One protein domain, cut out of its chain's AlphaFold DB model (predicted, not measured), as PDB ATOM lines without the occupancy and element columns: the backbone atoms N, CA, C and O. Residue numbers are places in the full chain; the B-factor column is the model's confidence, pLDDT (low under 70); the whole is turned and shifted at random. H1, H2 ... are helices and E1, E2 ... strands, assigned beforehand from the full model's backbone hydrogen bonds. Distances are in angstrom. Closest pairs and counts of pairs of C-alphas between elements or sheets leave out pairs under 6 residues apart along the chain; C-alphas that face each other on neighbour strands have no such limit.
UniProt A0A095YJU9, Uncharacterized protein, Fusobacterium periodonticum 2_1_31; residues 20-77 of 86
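What this domain is: This is residues 20 to 77 of the 86 residues of an uncharacterized protein of Fusobacterium periodonticum 2_1_31 (UniProt A0A095YJU9). Two long strands, E1 and E3, run side by side as a narrow antiparallel ribbon, with the short strand E2 along the other side of E1, and one helix, H1, covers one face of this small sheet and runs along its strands. A long loop, residues 29 to 43, joins E1 to E2, and its residues 33 to 40 lie on the side of the strands away from H1. The printed part has 58 residues, with E1, E2, H1 and E3 in chain order, sheet order E2 E1 E3, all antiparallel, and a mixed class of helices and strands. It is compact, with a radius of gyration of the C-alphas of 11.8 A, and flat, spanning 34 by 26 by 12 A.

Where its parts are: E1, residues 20 to 28, begins at C-alpha 20 (-21.825, -40.086, -59.344) and is 25.0 A long. E2 is residues 44 to 46, 6.5 A. H1, residues 48 to 59, is 15.7 A long. E3, residues 66 to 76, is 24.4 A long, bends by 76 degrees at residue 69 and ends at C-alpha 76 (-26.043, -38.370, -54.638).

How they stand to each other: E1, the inner strand, and E3 are antiparallel at 155 degrees, with N 23 and O 72 2.9 A apart, within hydrogen-bond range. E1 and E2 form a hairpin, with N 24 and O 46 at 2.8 A. H1 is on the sheet at a height of 9.9 A, at 3 degrees to E1 on the local plane; the closest C-alphas of H1 and E1 are those of Ile 48 and Leu 24, 6.7 A apart. E2, H1 and E3 make a split strand-helix-strand unit, two strands running the same way with E1 between them, and its crossover is right-handed. In H1, 6 of 8 O i to N i+4 pairs are within hydrogen-bond range.

The domain as a whole: The C-alphas farthest apart, of Gly 62 and Gly 76, are 35.5 A apart. The printed part has no cut, and the link E1 to E2 is long. The mean pLDDT of the printed part is 80.7; residues 62 and 77 are under 70.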
ATOM      1  N   VAL A  20     -22.754 -39.112 -59.914       70.88
ATOM      2  CA  VAL A  20     -21.825 -40.086 -59.344       70.88
ATOM      3  C   VAL A  20     -20.544 -39.330 -59.050       70.88
ATOM      4  O   VAL A  20     -19.960 -38.731 -59.954       70.88
ATOM      5  N   PHE A  21     -20.128 -39.333 -57.797       76.31
ATOM      6  CA  PHE A  21     -18.861 -38.761 -57.377       76.31
ATOM      7  C   PHE A  21     -18.094 -39.785 -56.553       76.31
ATOM      8  O   PHE A  21     -18.654 -40.765 -56.066       76.31
ATOM      9  N   LYS A  22     -16.779 -39.600 -56.510       81.94
ATOM     10  CA  LYS A  22     -15.868 -40.483 -55.799       81.94
ATOM     11  C   LYS A  22     -15.414 -39.780 -54.536       81.94
ATOM     12  O   LYS A  22     -14.948 -38.639 -54.609       81.94
ATOM     13  N   GLU A  23     -15.534 -40.475 -53.427       85.81
ATOM     14  CA  GLU A  23     -15.051 -40.037 -52.131       85.81
ATOM     15  C   GLU A  23     -13.877 -40.897 -51.731       85.81
ATOM     16  O   GLU A  23     -13.856 -42.104 -51.962       85.81
ATOM     17  N   LEU A  24     -12.878 -40.239 -51.176       87.81
ATOM     18  CA  LEU A  24     -11.645 -40.817 -50.706       87.81
ATOM     19  C   LEU A  24     -11.712 -40.845 -49.190       87.81
ATOM     20  O   LEU A  24     -11.959 -39.822 -48.547       87.81
ATOM     21  N   PHE A  25     -11.467 -42.026 -48.652       88.75
ATOM     22  CA  PHE A  25     -11.386 -42.280 -47.230       88.75
ATOM     23  C   PHE A  25      -9.918 -42.328 -46.862       88.75
ATOM     24  O   PHE A  25      -9.107 -42.953 -47.560       88.75
ATOM     25  N   GLY A  26      -9.575 -41.671 -45.767       88.50
ATOM     26  CA  GLY A  26      -8.210 -41.702 -45.291       88.50
ATOM     27  C   GLY A  26      -8.046 -41.337 -43.837       88.50
ATOM     28  O   GLY A  26      -8.977 -40.940 -43.134       88.50
ATOM     29  N   ILE A  27      -6.810 -41.515 -43.407       87.69
ATOM     30  CA  ILE A  27      -6.325 -41.256 -42.060       87.69
ATOM     31  C   ILE A  27      -5.536 -39.958 -42.102       87.69
ATOM     32  O   ILE A  27      -4.698 -39.758 -42.988       87.69
ATOM     33  N   ASN A  28      -5.788 -39.084 -41.133       82.94
ATOM     34  CA  ASN A  28      -4.962 -37.897 -40.967       82.94
ATOM     35  C   ASN A  28      -3.621 -38.324 -40.369       82.94
ATOM     36  O   ASN A  28      -3.572 -39.107 -39.423       82.94
ATOM     37  N   GLN A  29      -2.520 -37.764 -40.859       76.25
ATOM     38  CA  GLN A  29      -1.183 -38.137 -40.401       76.25
ATOM     39  C   GLN A  29      -1.015 -38.024 -38.873       76.25
ATOM     40  O   GLN A  29      -0.362 -38.861 -38.257       76.25
ATOM     41  N   LEU A  30      -1.629 -37.012 -38.250       76.25
ATOM     42  CA  LEU A  30      -1.557 -36.789 -36.798       76.25
ATOM     43  C   LEU A  30      -2.221 -37.894 -35.967       76.25
ATOM     44  O   LEU A  30      -1.888 -38.060 -34.797       76.25
ATOM     45  N   SER A  31      -3.160 -38.630 -36.553       73.31
ATOM     46  CA  SER A  31      -3.929 -39.697 -35.907       73.31
ATOM     47  C   SER A  31      -3.569 -41.086 -36.432       73.31
ATOM     48  O   SER A  31      -4.242 -42.054 -36.082       73.31
ATOM     49  N   ALA A  32      -2.498 -41.197 -37.226       74.31
ATOM     50  CA  ALA A  32      -2.053 -42.449 -37.832       74.31
ATOM     51  C   ALA A  32      -1.422 -43.442 -36.839       74.31
ATOM     52  O   ALA A  32      -1.291 -44.620 -37.165       74.31
ATOM     53  N   CYS A  33      -1.032 -42.991 -35.642       77.31
ATOM     54  CA  CYS A  33      -0.483 -43.873 -34.612       77.31
ATOM     55  C   CYS A  33      -1.531 -44.917 -34.194       77.31
ATOM     56  O   CYS A  33      -2.686 -44.570 -33.954       77.31
ATOM     57  N   ASP A  34      -1.118 -46.185 -34.122       74.75
ATOM     58  CA  ASP A  34      -1.932 -47.331 -33.681       74.75
ATOM     59  C   ASP A  34      -3.193 -47.636 -34.517       74.75
ATOM     60  O   ASP A  34      -4.081 -48.363 -34.070       74.75
ATOM     61  N   ARG A  35      -3.278 -47.124 -35.753       76.38
ATOM     62  CA  ARG A  35      -4.355 -47.459 -36.703       76.38
ATOM     63  C   ARG A  35      -4.014 -48.737 -37.469       76.38
ATOM     64  O   ARG A  35      -2.887 -48.916 -37.925       76.38
ATOM     65  N   ASP A  36      -5.007 -49.595 -37.664       77.69
ATOM     66  CA  ASP A  36      -4.870 -50.894 -38.336       77.69
ATOM     67  C   ASP A  36      -5.168 -50.851 -39.846       77.69
ATOM     68  O   ASP A  36      -5.020 -51.856 -40.541       77.69
ATOM     69  N   GLY A  37      -5.579 -49.690 -40.365       71.06
ATOM     70  CA  GLY A  37      -5.957 -49.525 -41.767       71.06
ATOM     71  C   GLY A  37      -7.331 -50.108 -42.107       71.06
ATOM     72  O   GLY A  37      -7.645 -50.273 -43.287       71.06
ATOM     73  N   SER A  38      -8.154 -50.433 -41.105       81.50
ATOM     74  CA  SER A  38      -9.531 -50.883 -41.314       81.50
ATOM     75  C   SER A  38     -10.427 -49.761 -41.849       81.50
ATOM     76  O   SER A  38     -10.168 -48.571 -41.649       81.50
ATOM     77  N   TRP A  39     -11.535 -50.138 -42.490       77.75
ATOM     78  CA  TRP A  39     -12.555 -49.187 -42.945       77.75
ATOM     79  C   TRP A  39     -13.257 -48.447 -41.804       77.75
ATOM     80  O   TRP A  39     -13.861 -47.417 -42.060       77.75
ATOM     81  N   ASP A  40     -13.141 -48.909 -40.559       80.81
ATOM     82  CA  ASP A  40     -13.678 -48.212 -39.384       80.81
ATOM     83  C   ASP A  40     -12.687 -47.189 -38.807       80.81
ATOM     84  O   ASP A  40     -13.003 -46.440 -37.883       80.81
ATOM     85  N   SER A  41     -11.473 -47.140 -39.360       79.88
ATOM     86  CA  SER A  41     -10.377 -46.306 -38.876       79.88
ATOM     87  C   SER A  41     -10.168 -45.026 -39.695       79.88
ATOM     88  O   SER A  41      -9.117 -44.404 -39.560       79.88
ATOM     89  N   TYR A  42     -11.119 -44.593 -40.534       86.06
ATOM     90  CA  TYR A  42     -10.970 -43.334 -41.279       86.06
ATOM     91  C   TYR A  42     -11.169 -42.106 -40.375       86.06
ATOM     92  O   TYR A  42     -12.044 -42.073 -39.516       86.06
ATOM     93  N   ASP A  43     -10.373 -41.058 -40.596       83.06
ATOM     94  CA  ASP A  43     -10.538 -39.744 -39.945       83.06
ATOM     95  C   ASP A  43     -11.174 -38.709 -40.862       83.06
ATOM     96  O   ASP A  43     -11.662 -37.666 -40.422       83.06
ATOM     97  N   PHE A  44     -11.094 -38.970 -42.160       83.56
ATOM     98  CA  PHE A  44     -11.425 -38.021 -43.194       83.56
ATOM     99  C   PHE A  44     -12.124 -38.741 -44.343       83.56
ATOM    100  O   PHE A  44     -11.671 -39.790 -44.808       83.56
ATOM    101  N   VAL A  45     -13.203 -38.123 -44.825       86.75
ATOM    102  CA  VAL A  45     -13.887 -38.479 -46.068       86.75
ATOM    103  C   VAL A  45     -14.012 -37.214 -46.896       86.75
ATOM    104  O   VAL A  45     -14.506 -36.196 -46.405       86.75
ATOM    105  N   GLY A  46     -13.569 -37.263 -48.147       83.25
ATOM    106  CA  GLY A  46     -13.648 -36.100 -49.020       83.25
ATOM    107  C   GLY A  46     -13.436 -36.423 -50.485       83.25
ATOM    108  O   GLY A  46     -13.010 -37.506 -50.873       83.25
ATOM    109  N   THR A  47     -13.747 -35.461 -51.334       85.94
ATOM    110  CA  THR A  47     -13.475 -35.530 -52.768       85.94
ATOM    111  C   THR A  47     -11.982 -35.391 -53.064       85.94
ATOM    112  O   THR A  47     -11.203 -34.932 -52.232       85.94
ATOM    113  N   ILE A  48     -11.567 -35.745 -54.284       84.88
ATOM    114  CA  ILE A  48     -10.162 -35.620 -54.703       84.88
ATOM    115  C   ILE A  48      -9.618 -34.190 -54.597       84.88
ATOM    116  O   ILE A  48      -8.456 -34.007 -54.253       84.88
ATOM    117  N   ASP A  49     -10.460 -33.182 -54.833       86.88
ATOM    118  CA  ASP A  49     -10.069 -31.779 -54.686       86.88
ATOM    119  C   ASP A  49      -9.805 -31.430 -53.215       86.88
ATOM    120  O   ASP A  49      -8.818 -30.771 -52.903       86.88
ATOM    121  N   GLU A  50     -10.649 -31.925 -52.303       87.19
ATOM    122  CA  GLU A  50     -10.507 -31.704 -50.860       87.19
ATOM    123  C   GLU A  50      -9.287 -32.435 -50.296       87.19
ATOM    124  O   GLU A  50      -8.535 -31.842 -49.522       87.19
ATOM    125  N   VAL A  51      -9.039 -33.675 -50.734       87.56
ATOM    126  CA  VAL A  51      -7.808 -34.412 -50.399       87.56
ATOM    127  C   VAL A  51      -6.583 -33.669 -50.917       87.56
ATOM    128  O   VAL A  51      -5.638 -33.469 -50.165       87.56
ATOM    129  N   ASN A  52      -6.597 -33.203 -52.168       87.94
ATOM    130  CA  ASN A  52      -5.472 -32.463 -52.740       87.94
ATOM    131  C   ASN A  52      -5.209 -31.145 -52.005       87.94
ATOM    132  O   ASN A  52      -4.056 -30.776 -51.788       87.94
ATOM    133  N   ASP A  53      -6.251 -30.409 -51.629       89.06
ATOM    134  CA  ASP A  53      -6.098 -29.161 -50.882       89.06
ATOM    135  C   ASP A  53      -5.662 -29.392 -49.434       89.06
ATOM    136  O   ASP A  53      -4.988 -28.534 -48.860       89.06
ATOM    137  N   TYR A  54      -6.019 -30.533 -48.847       86.19
ATOM    138  CA  TYR A  54      -5.469 -30.981 -47.576       86.19
ATOM    139  C   TYR A  54      -3.982 -31.331 -47.729       86.19
ATOM    140  O   TYR A  54      -3.154 -30.713 -47.061       86.19
ATOM    141  N   GLU A  55      -3.627 -32.202 -48.674       85.50
ATOM    142  CA  GLU A  55      -2.247 -32.595 -48.997       85.50
ATOM    143  C   GLU A  55      -1.338 -31.388 -49.245       85.50
ATOM    144  O   GLU A  55      -0.264 -31.294 -48.661       85.50
ATOM    145  N   LYS A  56      -1.779 -30.388 -50.019       87.44
ATOM    146  CA  LYS A  56      -0.997 -29.160 -50.264       87.44
ATOM    147  C   LYS A  56      -0.583 -28.431 -48.981       87.44
ATOM    148  O   LYS A  56       0.487 -27.826 -48.963       87.44
ATOM    149  N   ARG A  57      -1.405 -28.457 -47.922       83.38
ATOM    150  CA  ARG A  57      -1.079 -27.822 -46.627       83.38
ATOM    151  C   ARG A  57      -0.009 -28.587 -45.853       83.38
ATOM    152  O   ARG A  57       0.649 -27.989 -45.006       83.38
ATOM    153  N   TRP A  58       0.141 -29.878 -46.135       80.38
ATOM    154  CA  TRP A  58       1.126 -30.765 -45.521       80.38
ATOM    155  C   TRP A  58       2.409 -30.865 -46.348       80.38
ATOM    156  O   TRP A  58       3.498 -30.870 -45.776       80.38
ATOM    157  N   CYS A  59       2.314 -30.793 -47.679       72.94
ATOM    158  CA  CYS A  59       3.470 -30.719 -48.572       72.94
ATOM    159  C   CYS A  59       4.389 -29.536 -48.235       72.94
ATOM    160  O   CYS A  59       5.609 -29.668 -48.299       72.94
ATOM    161  N   THR A  60       3.839 -28.386 -47.823       71.56
ATOM    162  CA  THR A  60       4.647 -27.238 -47.362       71.56
ATOM    163  C   THR A  60       5.392 -27.506 -46.051       71.56
ATOM    164  O   THR A  60       6.354 -26.808 -45.747       71.56
ATOM    165  N   GLN A  61       4.978 -28.524 -45.296       70.50
ATOM    166  CA  GLN A  61       5.602 -28.983 -44.055       70.50
ATOM    167  C   GLN A  61       6.539 -30.184 -44.285       70.50
ATOM    168  O   GLN A  61       7.059 -30.744 -43.322       70.50
ATOM    169  N   GLY A  62       6.779 -30.576 -45.547       67.88
ATOM    170  CA  GLY A  62       7.666 -31.687 -45.906       67.88
ATOM    171  C   GLY A  62       7.095 -33.066 -45.579       67.88
ATOM    172  O   GLY A  62       7.863 -34.007 -45.385       67.88
ATOM    173  N   SER A  63       5.769 -33.184 -45.489       70.38
ATOM    174  CA  SER A  63       5.097 -34.404 -45.061       70.38
ATOM    175  C   SER A  63       3.864 -34.723 -45.904       70.38
ATOM    176  O   SER A  63       3.235 -33.818 -46.449       70.38
ATOM    177  N   ASN A  64       3.498 -36.004 -45.972       72.88
ATOM    178  CA  ASN A  64       2.231 -36.447 -46.550       72.88
ATOM    179  C   ASN A  64       1.183 -36.440 -45.436       72.88
ATOM    180  O   ASN A  64       1.315 -37.185 -44.462       72.88
ATOM    181  N   GLY A  65       0.165 -35.595 -45.565       78.44
ATOM    182  CA  GLY A  65      -0.866 -35.441 -44.540       78.44
ATOM    183  C   GLY A  65      -1.885 -36.574 -44.546       78.44
ATOM    184  O   GLY A  65      -2.514 -36.840 -43.522       78.44
ATOM    185  N   PHE A  66      -2.083 -37.212 -45.694       85.44
ATOM    186  CA  PHE A  66      -3.192 -38.105 -45.990       85.44
ATOM    187  C   PHE A  66      -2.712 -39.543 -46.205       85.44
ATOM    188  O   PHE A  66      -2.004 -39.855 -47.165       85.44
ATOM    189  N   GLY A  67      -3.148 -40.447 -45.328       85.00
ATOM    190  CA  GLY A  67      -3.027 -41.889 -45.525       85.00
ATOM    191  C   GLY A  67      -4.248 -42.433 -46.261       85.00
ATOM    192  O   GLY A  67      -5.351 -42.390 -45.724       85.00
ATOM    193  N   PHE A  68      -4.071 -42.953 -47.475       85.69
ATOM    194  CA  PHE A  68      -5.170 -43.512 -48.266       85.69
ATOM    195  C   PHE A  68      -5.669 -44.846 -47.691       85.69
ATOM    196  O   PHE A  68      -4.881 -45.779 -47.538       85.69
ATOM    197  N   LEU A  69      -6.978 -44.949 -47.440       87.38
ATOM    198  CA  LEU A  69      -7.648 -46.197 -47.051       87.38
ATOM    199  C   LEU A  69      -8.460 -46.801 -48.197       87.38
ATOM    200  O   LEU A  69      -8.423 -48.009 -48.425       87.38
ATOM    201  N   GLY A  70      -9.202 -45.970 -48.927       85.56
ATOM    202  CA  GLY A  70     -10.121 -46.478 -49.934       85.56
ATOM    203  C   GLY A  70     -10.884 -45.399 -50.681       85.56
ATOM    204  O   GLY A  70     -10.758 -44.202 -50.417       85.56
ATOM    205  N   ILE A  71     -11.674 -45.846 -51.654       88.12
ATOM    206  CA  ILE A  71     -12.513 -44.991 -52.486       88.12
ATOM    207  C   ILE A  71     -13.916 -45.582 -52.584       88.12
ATOM    208  O   ILE A  71     -14.063 -46.771 -52.869       88.12
ATOM    209  N   GLU A  72     -14.938 -44.756 -52.396       86.12
ATOM    210  CA  GLU A  72     -16.335 -45.145 -52.590       86.12
ATOM    211  C   GLU A  72     -16.978 -44.284 -53.680       86.12
ATOM    212  O   GLU A  72     -16.740 -43.078 -53.783       86.12
ATOM    213  N   ALA A  73     -17.767 -44.919 -54.545       81.00
ATOM    214  CA  ALA A  73     -18.538 -44.230 -55.568       81.00
ATOM    215  C   ALA A  73     -19.955 -43.980 -55.047       81.00
ATOM    216  O   ALA A  73     -20.808 -44.867 -55.087       81.00
ATOM    217  N   VAL A  74     -20.215 -42.753 -54.607       75.62
ATOM    218  CA  VAL A  74     -21.515 -42.357 -54.073       75.62
ATOM    219  C   VAL A  74     -22.362 -41.743 -55.181       75.62
ATOM    220  O   VAL A  74     -21.914 -40.908 -55.975       75.62
ATOM    221  N   LYS A  75     -23.624 -42.171 -55.254       71.31
ATOM    222  CA  LYS A  75     -24.631 -41.572 -56.131       71.31
ATOM    223  C   LYS A  75     -25.512 -40.649 -55.302       71.31
ATOM    224  O   LYS A  75     -26.359 -41.111 -54.547       71.31
ATOM    225  N   GLY A  76     -25.342 -39.343 -55.471       73.81
ATOM    226  CA  GLY A  76     -26.043 -38.370 -54.638       73.81
ATOM    227  C   GLY A  76     -25.750 -36.929 -55.026       73.81
ATOM    228  O   GLY A  76     -25.377 -36.631 -56.163       73.81
ATOM    229  N   PHE A  77     -25.903 -36.028 -54.064       69.94
ATOM    230  CA  PHE A  77     -25.462 -34.644 -54.190       69.94
ATOM    231  C   PHE A  77     -24.171 -34.455 -53.396       69.94
ATOM    232  O   PHE A  77     -24.086 -34.909 -52.256       69.94
TER     233      PHE A  77